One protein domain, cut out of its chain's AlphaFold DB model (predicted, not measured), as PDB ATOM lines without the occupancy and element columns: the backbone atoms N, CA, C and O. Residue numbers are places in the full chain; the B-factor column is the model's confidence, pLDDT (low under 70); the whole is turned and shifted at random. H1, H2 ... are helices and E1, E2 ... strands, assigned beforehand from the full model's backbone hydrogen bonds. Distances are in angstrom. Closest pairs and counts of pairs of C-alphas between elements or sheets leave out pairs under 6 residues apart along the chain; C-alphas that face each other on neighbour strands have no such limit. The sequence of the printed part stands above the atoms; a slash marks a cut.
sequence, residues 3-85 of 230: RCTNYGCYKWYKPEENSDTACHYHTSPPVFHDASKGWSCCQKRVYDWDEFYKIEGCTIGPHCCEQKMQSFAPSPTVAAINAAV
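What this domain is: This is residues 3 to 85 of the 230 residues of an uncharacterized protein of Blastocystis hominis (UniProt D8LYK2). There is little regular structure: an elongated run of loops holds two antiparallel strand pairs, hairpin E2-E3 with helix H1 near E3, and E1-E4, with helix H2 at one far end. In order E1, E2, E3, H1, E4, H2, the mixed-class elements hold 29 of 83 printed residues. The whole is only just loose, close to compact, with radius of gyration of the C-alphas 14.5 A and spans 49 by 27 by 16 A.

How they stand to each other: In hairpin E2, residues 30 to 33, and E3, residues 36 to 39, N 31 and O 38 are within hydrogen-bond range, 2.8 A. The closest C-alphas of E3 and H1, residues 49 to 53, are those of Lys 37 and Phe 52, 6.4 A. E1, residues 23 to 25, pairs with E4, residues 59 to 61: N 25 and O 59, 2.8 A. H2, residues 76 to 85, is only just apart from E2, 8.4 A. Every O i to N i+4 pair in H1 and H2 is within range.

Where its parts are: E1 begins at C-alpha 23 (32.382, 23.724, -32.674); H2, 14.1 A long, ends at C-alpha 85 (58.150, 4.764, -56.612).

The domain as a whole: The printed part has no cut. The link E4 to H2 is long, with 14 residues between them; 13 printed residues have pLDDT under 70, among them residues 67 to 74 and residues 83 to 85.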
ATOM      1  N   ARG A   3      42.249  25.596 -25.843       88.69
ATOM      2  CA  ARG A   3      42.180  25.912 -27.275       88.69
ATOM      3  C   ARG A   3      41.694  24.691 -28.048       88.69
ATOM      4  O   ARG A   3      42.232  23.602 -27.871       88.69
ATOM      5  N   CYS A   4      40.701  24.881 -28.911       88.50
ATOM      6  CA  CYS A   4      40.213  23.835 -29.797       88.50
ATOM      7  C   CYS A   4      41.301  23.427 -30.798       88.50
ATOM      8  O   CYS A   4      41.919  24.281 -31.434       88.50
ATOM      9  N   THR A   5      41.520  22.126 -30.947       87.31
ATOM     10  CA  THR A   5      42.491  21.538 -31.882       87.31
ATOM     11  C   THR A   5      41.849  21.060 -33.184       87.31
ATOM     12  O   THR A   5      42.565  20.675 -34.108       87.31
ATOM     13  N   ASN A   6      40.517  21.114 -33.297       89.06
ATOM     14  CA  ASN A   6      39.823  20.784 -34.537       89.06
ATOM     15  C   ASN A   6      40.208  21.767 -35.653       89.06
ATOM     16  O   ASN A   6      40.281  22.983 -35.441       89.06
ATOM     17  N   TYR A   7      40.407  21.238 -36.860       90.06
ATOM     18  CA  TYR A   7      40.825  22.014 -38.020       90.06
ATOM     19  C   TYR A   7      39.845  23.156 -38.328       90.06
ATOM     20  O   TYR A   7      38.644  22.940 -38.463       90.06
ATOM     21  N   GLY A   8      40.362  24.381 -38.428       87.75
ATOM     22  CA  GLY A   8      39.577  25.577 -38.760       87.75
ATOM     23  C   GLY A   8      38.824  26.218 -37.589       87.75
ATOM     24  O   GLY A   8      38.351  27.336 -37.735       87.75
ATOM     25  N   CYS A   9      38.752  25.583 -36.411       89.44
ATOM     26  CA  CYS A   9      38.127  26.208 -35.245       89.44
ATOM     27  C   CYS A   9      39.126  27.083 -34.478       89.44
ATOM     28  O   CYS A   9      38.972  28.298 -34.417       89.44
ATOM     29  N   TYR A  10      40.140  26.467 -33.862       86.94
ATOM     30  CA  TYR A  10      41.202  27.130 -33.090       86.94
ATOM     31  C   TYR A  10      40.766  28.136 -32.003       86.94
ATOM     32  O   TYR A  10      41.626  28.833 -31.453       86.94
ATOM     33  N   LYS A  11      39.468  28.193 -31.664       87.44
ATOM     34  CA  LYS A  11      38.885  29.073 -30.643       87.44
ATOM     35  C   LYS A  11      39.213  28.578 -29.235       87.44
ATOM     36  O   LYS A  11      39.382  27.380 -29.007       87.44
ATOM     37  N   TRP A  12      39.284  29.507 -28.287       89.12
ATOM     38  CA  TRP A  12      39.364  29.192 -26.863       89.12
ATOM     39  C   TRP A  12      37.963  28.926 -26.317       89.12
ATOM     40  O   TRP A  12      37.062  29.730 -26.530       89.12
ATOM     41  N   TYR A  13      37.790  27.814 -25.611       86.19
ATOM     42  CA  TYR A  13      36.516  27.404 -25.028       86.19
ATOM     43  C   TYR A  13      36.703  26.946 -23.579       86.19
ATOM     44  O   TYR A  13      37.821  26.668 -23.115       86.19
ATOM     45  N   LYS A  14      35.601  26.896 -22.830       85.38
ATOM     46  CA  LYS A  14      35.560  26.248 -21.521       85.38
ATOM     47  C   LYS A  14      35.022  24.827 -21.707       85.38
ATOM     48  O   LYS A  14      33.979  24.686 -22.337       85.38
ATOM     49  N   PRO A  15      35.687  23.790 -21.172       81.81
ATOM     50  CA  PRO A  15      35.206  22.410 -21.280       81.81
ATOM     51  C   PRO A  15      33.778  22.214 -20.751       81.81
ATOM     52  O   PRO A  15      33.048  21.384 -21.272       81.81
ATOM     53  N   GLU A  16      33.375  23.015 -19.765       83.06
ATOM     54  CA  GLU A  16      32.045  23.000 -19.139       83.06
ATOM     55  C   GLU A  16      30.920  23.499 -20.063       83.06
ATOM     56  O   GLU A  16      29.769  23.118 -19.895       83.06
ATOM     57  N   GLU A  17      31.248  24.331 -21.055       82.62
ATOM     58  CA  GLU A  17      30.298  24.900 -22.024       82.62
ATOM     59  C   GLU A  17      30.355  24.151 -23.376       82.62
ATOM     60  O   GLU A  17      29.792  24.599 -24.375       82.62
ATOM     61  N   ASN A  18      31.070  23.020 -23.436       86.88
ATOM     62  CA  ASN A  18      31.280  22.258 -24.662       86.88
ATOM     63  C   ASN A  18      30.083  21.344 -24.962       86.88
ATOM     64  O   ASN A  18      29.962  20.263 -24.389       86.88
ATOM     65  N   SER A  19      29.210  21.777 -25.867       83.81
ATOM     66  CA  SER A  19      28.096  20.976 -26.380       83.81
ATOM     67  C   SER A  19      28.419  20.358 -27.743       83.81
ATOM     68  O   SER A  19      29.322  20.811 -28.450       83.81
ATOM     69  N   ASP A  20      27.630  19.368 -28.166       81.06
ATOM     70  CA  ASP A  20      27.772  18.711 -29.476       81.06
ATOM     71  C   ASP A  20      27.539  19.647 -30.675       81.06
ATOM     72  O   ASP A  20      27.756  19.259 -31.819       81.06
ATOM     73  N   THR A  21      27.119  20.893 -30.436       88.31
ATOM     74  CA  THR A  21      26.929  21.912 -31.474       88.31
ATOM     75  C   THR A  21      27.821  23.143 -31.310       88.31
ATOM     76  O   THR A  21      27.617  24.138 -31.999       88.31
ATOM     77  N   ALA A  22      28.798  23.109 -30.400       87.56
ATOM     78  CA  ALA A  22      29.608  24.277 -30.052       87.56
ATOM     79  C   ALA A  22      30.719  24.596 -31.074       87.56
ATOM     80  O   ALA A  22      31.111  25.753 -31.243       87.56
ATOM     81  N   CYS A  23      31.237  23.589 -31.781       90.38
ATOM     82  CA  CYS A  23      32.382  23.724 -32.674       90.38
ATOM     83  C   CYS A  23      31.988  23.513 -34.136       90.38
ATOM     84  O   CYS A  23      31.585  22.420 -34.517       90.38
ATOM     85  N   HIS A  24      32.240  24.513 -34.982       92.19
ATOM     86  CA  HIS A  24      32.270  24.351 -36.437       92.19
ATOM     87  C   HIS A  24      33.713  24.089 -36.870       92.19
ATOM     88  O   HIS A  24      34.591  24.924 -36.642       92.19
ATOM     89  N   TYR A  25      33.982  22.923 -37.451       92.50
ATOM     90  CA  TYR A  25      35.327  22.512 -37.848       92.50
ATOM     91  C   TYR A  25      35.350  21.685 -39.136       92.50
ATOM     92  O   TYR A  25      34.323  21.293 -39.684       92.50
ATOM     93  N   HIS A  26      36.558  21.430 -39.625       92.25
ATOM     94  CA  HIS A  26      36.845  20.564 -40.759       92.25
ATOM     95  C   HIS A  26      37.337  19.197 -40.270       92.25
ATOM     96  O   HIS A  26      38.191  19.096 -39.393       92.25
ATOM     97  N   THR A  27      36.805  18.111 -40.825       89.94
ATOM     98  CA  THR A  27      37.209  16.744 -40.441       89.94
ATOM     99  C   THR A  27      38.541  16.328 -41.054       89.94
ATOM    100  O   THR A  27      39.251  15.495 -40.486       89.94
ATOM    101  N   SER A  28      38.891  16.943 -42.182       87.88
ATOM    102  CA  SER A  28      40.051  16.587 -42.992       87.88
ATOM    103  C   SER A  28      41.036  17.754 -43.102       87.88
ATOM    104  O   SER A  28      40.628  18.915 -43.009       87.88
ATOM    105  N   PRO A  29      42.329  17.464 -43.311       85.75
ATOM    106  CA  PRO A  29      43.383  18.469 -43.310       85.75
ATOM    107  C   PRO A  29      43.313  19.452 -44.488       85.75
ATOM    108  O   PRO A  29      42.613  19.191 -45.483       85.75
ATOM    109  N   PRO A  30      44.042  20.581 -44.399       88.44
ATOM    110  CA  PRO A  30      44.065  21.565 -45.465       88.44
ATOM    111  C   PRO A  30      44.786  21.012 -46.697       88.44
ATOM    112  O   PRO A  30      45.721  20.215 -46.593       88.44
ATOM    113  N   VAL A  31      44.321  21.432 -47.869       88.06
ATOM    114  CA  VAL A  31      44.847  21.052 -49.177       88.06
ATOM    115  C   VAL A  31      45.224  22.309 -49.952       88.06
ATOM    116  O   VAL A  31      44.462  23.277 -50.010       88.06
ATOM    117  N   PHE A  32      46.400  22.268 -50.568       90.38
ATOM    118  CA  PHE A  32      46.935  23.354 -51.378       90.38
ATOM    119  C   PHE A  32      47.210  22.821 -52.780       90.38
ATOM    120  O   PHE A  32      47.985  21.880 -52.944       90.38
ATOM    121  N   HIS A  33      46.539  23.380 -53.783       83.81
ATOM    122  CA  HIS A  33      46.715  22.984 -55.179       83.81
ATOM    123  C   HIS A  33      46.465  24.180 -56.092       83.81
ATOM    124  O   HIS A  33      45.462  24.867 -55.916       83.81
ATOM    125  N   ASP A  34      47.350  24.404 -57.065       84.69
ATOM    126  CA  ASP A  34      47.186  25.442 -58.093       84.69
ATOM    127  C   ASP A  34      46.916  26.840 -57.497       84.69
ATOM    128  O   ASP A  34      45.917  27.492 -57.780       84.69
ATOM    129  N   ALA A  35      47.755  27.237 -56.528       85.44
ATOM    130  CA  ALA A  35      47.633  28.442 -55.688       85.44
ATOM    131  C   ALA A  35      46.354  28.564 -54.822       85.44
ATOM    132  O   ALA A  35      46.299  29.419 -53.926       85.44
ATOM    133  N   SER A  36      45.370  27.680 -55.012       88.00
ATOM    134  CA  SER A  36      44.165  27.587 -54.196       88.00
ATOM    135  C   SER A  36      44.432  26.868 -52.871       88.00
ATOM    136  O   SER A  36      45.205  25.908 -52.784       88.00
ATOM    137  N   LYS A  37      43.773  27.351 -51.823       90.31
ATOM    138  CA  LYS A  37      43.857  26.897 -50.436       90.31
ATOM    139  C   LYS A  37      42.461  26.471 -50.018       90.31
ATOM    140  O   LYS A  37      41.494  27.186 -50.265       90.31
ATOM    141  N   GLY A  38      42.327  25.308 -49.406       91.88
ATOM    142  CA  GLY A  38      41.028  24.821 -48.957       91.88
ATOM    143  C   GLY A  38      41.171  23.640 -48.020       91.88
ATOM    144  O   GLY A  38      42.270  23.309 -47.583       91.88
ATOM    145  N   TRP A  39      40.057  22.983 -47.728       91.44
ATOM    146  CA  TRP A  39      40.019  21.814 -46.854       91.44
ATOM    147  C   TRP A  39      39.584  20.596 -47.650       91.44
ATOM    148  O   TRP A  39      38.643  20.669 -48.426       91.44
ATOM    149  N   SER A  40      40.231  19.453 -47.452       88.62
ATOM    150  CA  SER A  40      39.901  18.238 -48.218       88.62
ATOM    151  C   SER A  40      38.496  17.677 -47.935       88.62
ATOM    152  O   SER A  40      37.976  16.900 -48.726       88.62
ATOM    153  N   CYS A  41      37.857  18.090 -46.837       88.38
ATOM    154  CA  CYS A  41      36.496  17.685 -46.471       88.38
ATOM    155  C   CYS A  41      35.387  18.474 -47.189       88.38
ATOM    156  O   CYS A  41      34.232  18.063 -47.131       88.38
ATOM    157  N   CYS A  42      35.696  19.598 -47.848       87.75
ATOM    158  CA  CYS A  42      34.689  20.431 -48.508       87.75
ATOM    159  C   CYS A  42      35.239  21.145 -49.750       87.75
ATOM    160  O   CYS A  42      36.422  21.440 -49.844       87.75
ATOM    161  N   GLN A  43      34.372  21.505 -50.698       84.88
ATOM    162  CA  GLN A  43      34.805  22.088 -51.977       84.88
ATOM    163  C   GLN A  43      35.182  23.582 -51.898       84.88
ATOM    164  O   GLN A  43      35.627  24.152 -52.893       84.88
ATOM    165  N   LYS A  44      35.020  24.237 -50.736       85.31
ATOM    166  CA  LYS A  44      35.370  25.655 -50.563       85.31
ATOM    167  C   LYS A  44      36.885  25.841 -50.687       85.31
ATOM    168  O   LYS A  44      37.655  25.308 -49.886       85.31
ATOM    169  N   ARG A  45      37.293  26.598 -51.706       90.38
ATOM    170  CA  ARG A  45      38.684  26.939 -52.017       90.38
ATOM    171  C   ARG A  45      38.792  28.436 -52.236       90.38
ATOM    172  O   ARG A  45      37.898  29.036 -52.824       90.38
ATOM    173  N   VAL A  46      39.889  29.007 -51.774       92.69
ATOM    174  CA  VAL A  46      40.176  30.439 -51.843       92.69
ATOM    175  C   VAL A  46      41.621  30.644 -52.271       92.69
ATOM    176  O   VAL A  46      42.465  29.768 -52.077       92.69
ATOM    177  N   TYR A  47      41.919  31.791 -52.867       90.69
ATOM    178  CA  TYR A  47      43.276  32.109 -53.315       90.69
ATOM    179  C   TYR A  47      44.034  32.958 -52.295       90.69
ATOM    180  O   TYR A  47      45.266  32.930 -52.276       90.69
ATOM    181  N   ASP A  48      43.326  33.624 -51.386       91.06
ATOM    182  CA  ASP A  48      43.906  34.472 -50.353       91.06
ATOM    183  C   ASP A  48      44.024  33.754 -48.993       91.06
ATOM    184  O   ASP A  48      43.213  32.892 -48.644       91.06
ATOM    185  N   TRP A  49      45.070  34.066 -48.221       88.69
ATOM    186  CA  TRP A  49      45.287  33.461 -46.898       88.69
ATOM    187  C   TRP A  49      44.273  33.943 -45.858       88.69
ATOM    188  O   TRP A  49      43.852  33.164 -45.005       88.69
ATOM    189  N   ASP A  50      43.861  35.202 -45.938       90.00
ATOM    190  CA  ASP A  50      42.918  35.826 -45.017       90.00
ATOM    191  C   ASP A  50      41.510  35.243 -45.209       90.00
ATOM    192  O   ASP A  50      40.799  34.962 -44.244       90.00
ATOM    193  N   GLU A  51      41.125  34.978 -46.460       89.62
ATOM    194  CA  GLU A  51      39.906  34.230 -46.784       89.62
ATOM    195  C   GLU A  51      39.976  32.774 -46.320       89.62
ATOM    196  O   GLU A  51      38.970  32.232 -45.867       89.62
ATOM    197  N   PHE A  52      41.154  32.143 -46.374       90.50
ATOM    198  CA  PHE A  52      41.320  30.747 -45.962       90.50
ATOM    199  C   PHE A  52      41.035  30.563 -44.468       90.50
ATOM    200  O   PHE A  52      40.336  29.622 -44.088       90.50
ATOM    201  N   TYR A  53      41.492  31.495 -43.627       86.06
ATOM    202  CA  TYR A  53      41.180  31.496 -42.195       86.06
ATOM    203  C   TYR A  53      39.708  31.804 -41.884       86.06
ATOM    204  O   TYR A  53      39.243  31.482 -40.791       86.06
ATOM    205  N   LYS A  54      38.972  32.403 -42.830       89.38
ATOM    206  CA  LYS A  54      37.534  32.700 -42.711       89.38
ATOM    207  C   LYS A  54      36.646  31.561 -43.213       89.38
ATOM    208  O   LYS A  54      35.429  31.645 -43.058       89.38
ATOM    209  N   ILE A  55      37.212  30.502 -43.804       89.00
ATOM    210  CA  ILE A  55      36.423  29.335 -44.204       89.00
ATOM    211  C   ILE A  55      35.870  28.673 -42.942       89.00
ATOM    212  O   ILE A  55      36.605  28.085 -42.152       89.00
ATOM    213  N   GLU A  56      34.557  28.777 -42.767       89.88
ATOM    214  CA  GLU A  56      33.857  28.120 -41.671       89.88
ATOM    215  C   GLU A  56      33.885  26.600 -41.828       89.88
ATOM    216  O   GLU A  56      33.725  26.058 -42.929       89.88
ATOM    217  N   GLY A  57      34.025  25.921 -40.689       91.00
ATOM    218  CA  GLY A  57      33.981  24.472 -40.609       91.00
ATOM    219  C   GLY A  57      32.722  23.882 -41.238       91.00
ATOM    220  O   GLY A  57      31.608  24.335 -40.980       91.00
ATOM    221  N   CYS A  58      32.900  22.842 -42.050       92.44
ATOM    222  CA  CYS A  58      31.806  22.138 -42.721       92.44
ATOM    223  C   CYS A  58      31.089  21.113 -41.827       92.44
ATOM    224  O   CYS A  58      30.110  20.506 -42.255       92.44
ATOM    225  N   THR A  59      31.593  20.875 -40.617       91.00
ATOM    226  CA  THR A  59      31.069  19.894 -39.665       91.00
ATOM    227  C   THR A  59      30.862  20.552 -38.311       91.00
ATOM    228  O   THR A  59      31.665  21.383 -37.890       91.00
ATOM    229  N   ILE A  60      29.781  20.172 -37.637       91.88
ATOM    230  CA  ILE A  60      29.418  20.657 -36.308       91.88
ATOM    231  C   ILE A  60      29.627  19.513 -35.310       91.88
ATOM    232  O   ILE A  60      29.282  18.370 -35.605       91.88
ATOM    233  N   GLY A  61      30.220  19.813 -34.159       90.25
ATOM    234  CA  GLY A  61      30.495  18.844 -33.099       90.25
ATOM    235  C   GLY A  61      31.006  19.528 -31.829       90.25
ATOM    236  O   GLY A  61      31.045  20.761 -31.767       90.25
ATOM    237  N   PRO A  62      31.464  18.761 -30.832       88.06
ATOM    238  CA  PRO A  62      32.140  19.318 -29.670       88.06
ATOM    239  C   PRO A  62      33.544  19.820 -30.028       88.06
ATOM    240  O   PRO A  62      34.231  19.311 -30.923       88.06
ATOM    241  N   HIS A  63      34.013  20.823 -29.292       86.75
ATOM    242  CA  HIS A  63      35.413  21.216 -29.322       86.75
ATOM    243  C   HIS A  63      36.298  20.064 -28.827       86.75
ATOM    244  O   HIS A  63      35.959  19.371 -27.868       86.75
ATOM    245  N   CYS A  64      37.457  19.883 -29.458       82.56
ATOM    246  CA  CYS A  64      38.446  18.885 -29.060       82.56
ATOM    247  C   CYS A  64      39.673  19.564 -28.442       82.56
ATOM    248  O   CYS A  64      40.080  20.640 -28.883       82.56
ATOM    249  N   CYS A  65      40.248  18.962 -27.403       77.44
ATOM    250  CA  CYS A  65      41.521  19.372 -26.801       77.44
ATOM    251  C   CYS A  65      42.677  18.422 -27.153       77.44
ATOM    252  O   CYS A  65      43.836  18.748 -26.895       77.44
ATOM    253  N   GLU A  66      42.375  17.265 -27.747       74.75
ATOM    254  CA  GLU A  66      43.375  16.289 -28.155       74.75
ATOM    255  C   GLU A  66      44.143  16.839 -29.353       74.75
ATOM    256  O   GLU A  66      43.565  17.221 -30.375       74.75
ATOM    257  N   GLN A  67      45.463  16.916 -29.229       62.59
ATOM    258  CA  GLN A  67      46.327  17.448 -30.268       62.59
ATOM    259  C   GLN A  67      46.404  16.441 -31.424       62.59
ATOM    260  O   GLN A  67      47.349  15.659 -31.525       62.59
ATOM    261  N   LYS A  68      45.401  16.454 -32.312       61.06
ATOM    262  CA  LYS A  68      45.506  15.827 -33.630       61.06
ATOM    263  C   LYS A  68      46.661  16.523 -34.336       61.06
ATOM    264  O   LYS A  68      46.584  17.707 -34.654       61.06
ATOM    265  N   MET A  69      47.766  15.798 -34.475       55.31
ATOM    266  CA  MET A  69      48.953  16.242 -35.191       55.31
ATOM    267  C   MET A  69      48.490  16.821 -36.528       55.31
ATOM    268  O   MET A  69      47.754  16.146 -37.248       55.31
ATOM    269  N   GLN A  70      48.814  18.091 -36.787       55.94
ATOM    270  CA  GLN A  70      48.391  18.797 -37.993       55.94
ATOM    271  C   GLN A  70      49.049  18.118 -39.194       55.94
ATOM    272  O   GLN A  70      50.144  18.474 -39.611       55.94
ATOM    273  N   SER A  71      48.410  17.076 -39.707       61.91
ATOM    274  CA  SER A  71      48.832  16.400 -40.921       61.91
ATOM    275  C   SER A  71      48.396  17.273 -42.084       61.91
ATOM    276  O   SER A  71      47.237  17.668 -42.125       61.91
ATOM    277  N   PHE A  72      49.270  17.563 -43.036       67.69
ATOM    278  CA  PHE A  72      48.841  18.105 -44.323       67.69
ATOM    279  C   PHE A  72      48.416  16.939 -45.216       67.69
ATOM    280  O   PHE A  72      49.048  15.881 -45.184       67.69
ATOM    281  N   ALA A  73      47.339  17.095 -45.996       62.44
ATOM    282  CA  ALA A  73      47.062  16.104 -47.033       62.44
ATOM    283  C   ALA A  73      48.260  16.082 -48.000       62.44
ATOM    284  O   ALA A  73      48.699  17.160 -48.420       62.44
ATOM    285  N   PRO A  74      48.802  14.905 -48.365       65.88
ATOM    286  CA  PRO A  74      49.834  14.848 -49.385       65.88
ATOM    287  C   PRO A  74      49.273  15.445 -50.678       65.88
ATOM    288  O   PRO A  74      48.157  15.121 -51.091       65.88
ATOM    289  N   SER A  75      50.037  16.340 -51.307       72.00
ATOM    290  CA  SER A  75      49.680  16.872 -52.626       72.00
ATOM    291  C   SER A  75      49.463  15.705 -53.601       72.00
ATOM    292  O   SER A  75      50.227  14.738 -53.534       72.00
ATOM    293  N   PRO A  76      48.479  15.765 -54.521       69.44
ATOM    294  CA  PRO A  76      48.264  14.712 -55.516       69.44
ATOM    295  C   PRO A  76      49.535  14.406 -56.320       69.44
ATOM    296  O   PRO A  76      49.780  13.250 -56.645       69.44
ATOM    297  N   THR A  77      50.397  15.401 -56.548       73.19
ATOM    298  CA  THR A  77      51.714  15.212 -57.173       73.19
ATOM    299  C   THR A  77      52.640  14.360 -56.308       73.19
ATOM    300  O   THR A  77      53.262  13.429 -56.803       73.19
ATOM    301  N   VAL A  78      52.707  14.632 -55.002       69.69
ATOM    302  CA  VAL A  78      53.537  13.864 -54.058       69.69
ATOM    303  C   VAL A  78      52.980  12.451 -53.873       69.69
ATOM    304  O   VAL A  78      53.742  11.491 -53.841       69.69
ATOM    305  N   ALA A  79      51.655  12.298 -53.822       71.06
ATOM    306  CA  ALA A  79      50.998  10.995 -53.766       71.06
ATOM    307  C   ALA A  79      51.252  10.170 -55.040       71.06
ATOM    308  O   ALA A  79      51.553   8.983 -54.941       71.06
ATOM    309  N   ALA A  80      51.193  10.797 -56.221       73.25
ATOM    310  CA  ALA A  80      51.483  10.152 -57.500       73.25
ATOM    311  C   ALA A  80      52.959   9.753 -57.629       73.25
ATOM    312  O   ALA A  80      53.245   8.639 -58.062       73.25
ATOM    313  N   ILE A  81      53.887  10.617 -57.202       74.62
ATOM    314  CA  ILE A  81      55.317  10.288 -57.145       74.62
ATOM    315  C   ILE A  81      55.513   9.083 -56.225       74.62
ATOM    316  O   ILE A  81      56.022   8.067 -56.679       74.62
ATOM    317  N   ASN A  82      55.027   9.140 -54.981       72.00
ATOM    318  CA  ASN A  82      55.170   8.053 -54.008       72.00
ATOM    319  C   ASN A  82      54.554   6.728 -54.496       72.00
ATOM    320  O   ASN A  82      55.142   5.669 -54.281       72.00
ATOM    321  N   ALA A  83      53.415   6.775 -55.194       69.75
ATOM    322  CA  ALA A  83      52.795   5.599 -55.805       69.75
ATOM    323  C   ALA A  83      53.631   5.027 -56.966       69.75
ATOM    324  O   ALA A  83      53.787   3.809 -57.065       69.75
ATOM    325  N   ALA A  84      54.219   5.882 -57.808       68.81
ATOM    326  CA  ALA A  84      55.111   5.463 -58.889       68.81
ATOM    327  C   ALA A  84      56.414   4.836 -58.354       68.81
ATOM    328  O   ALA A  84      56.895   3.842 -58.903       68.81
ATOM    329  N   VAL A  85      56.957   5.353 -57.243       61.78
ATOM    330  CA  VAL A  85      58.150   4.764 -56.612       61.78
ATOM    331  C   VAL A  85      57.821   3.420 -55.948       61.78
ATOM    332  O   VAL A  85      58.599   2.474 -56.061       61.78
TER     333      VAL A  85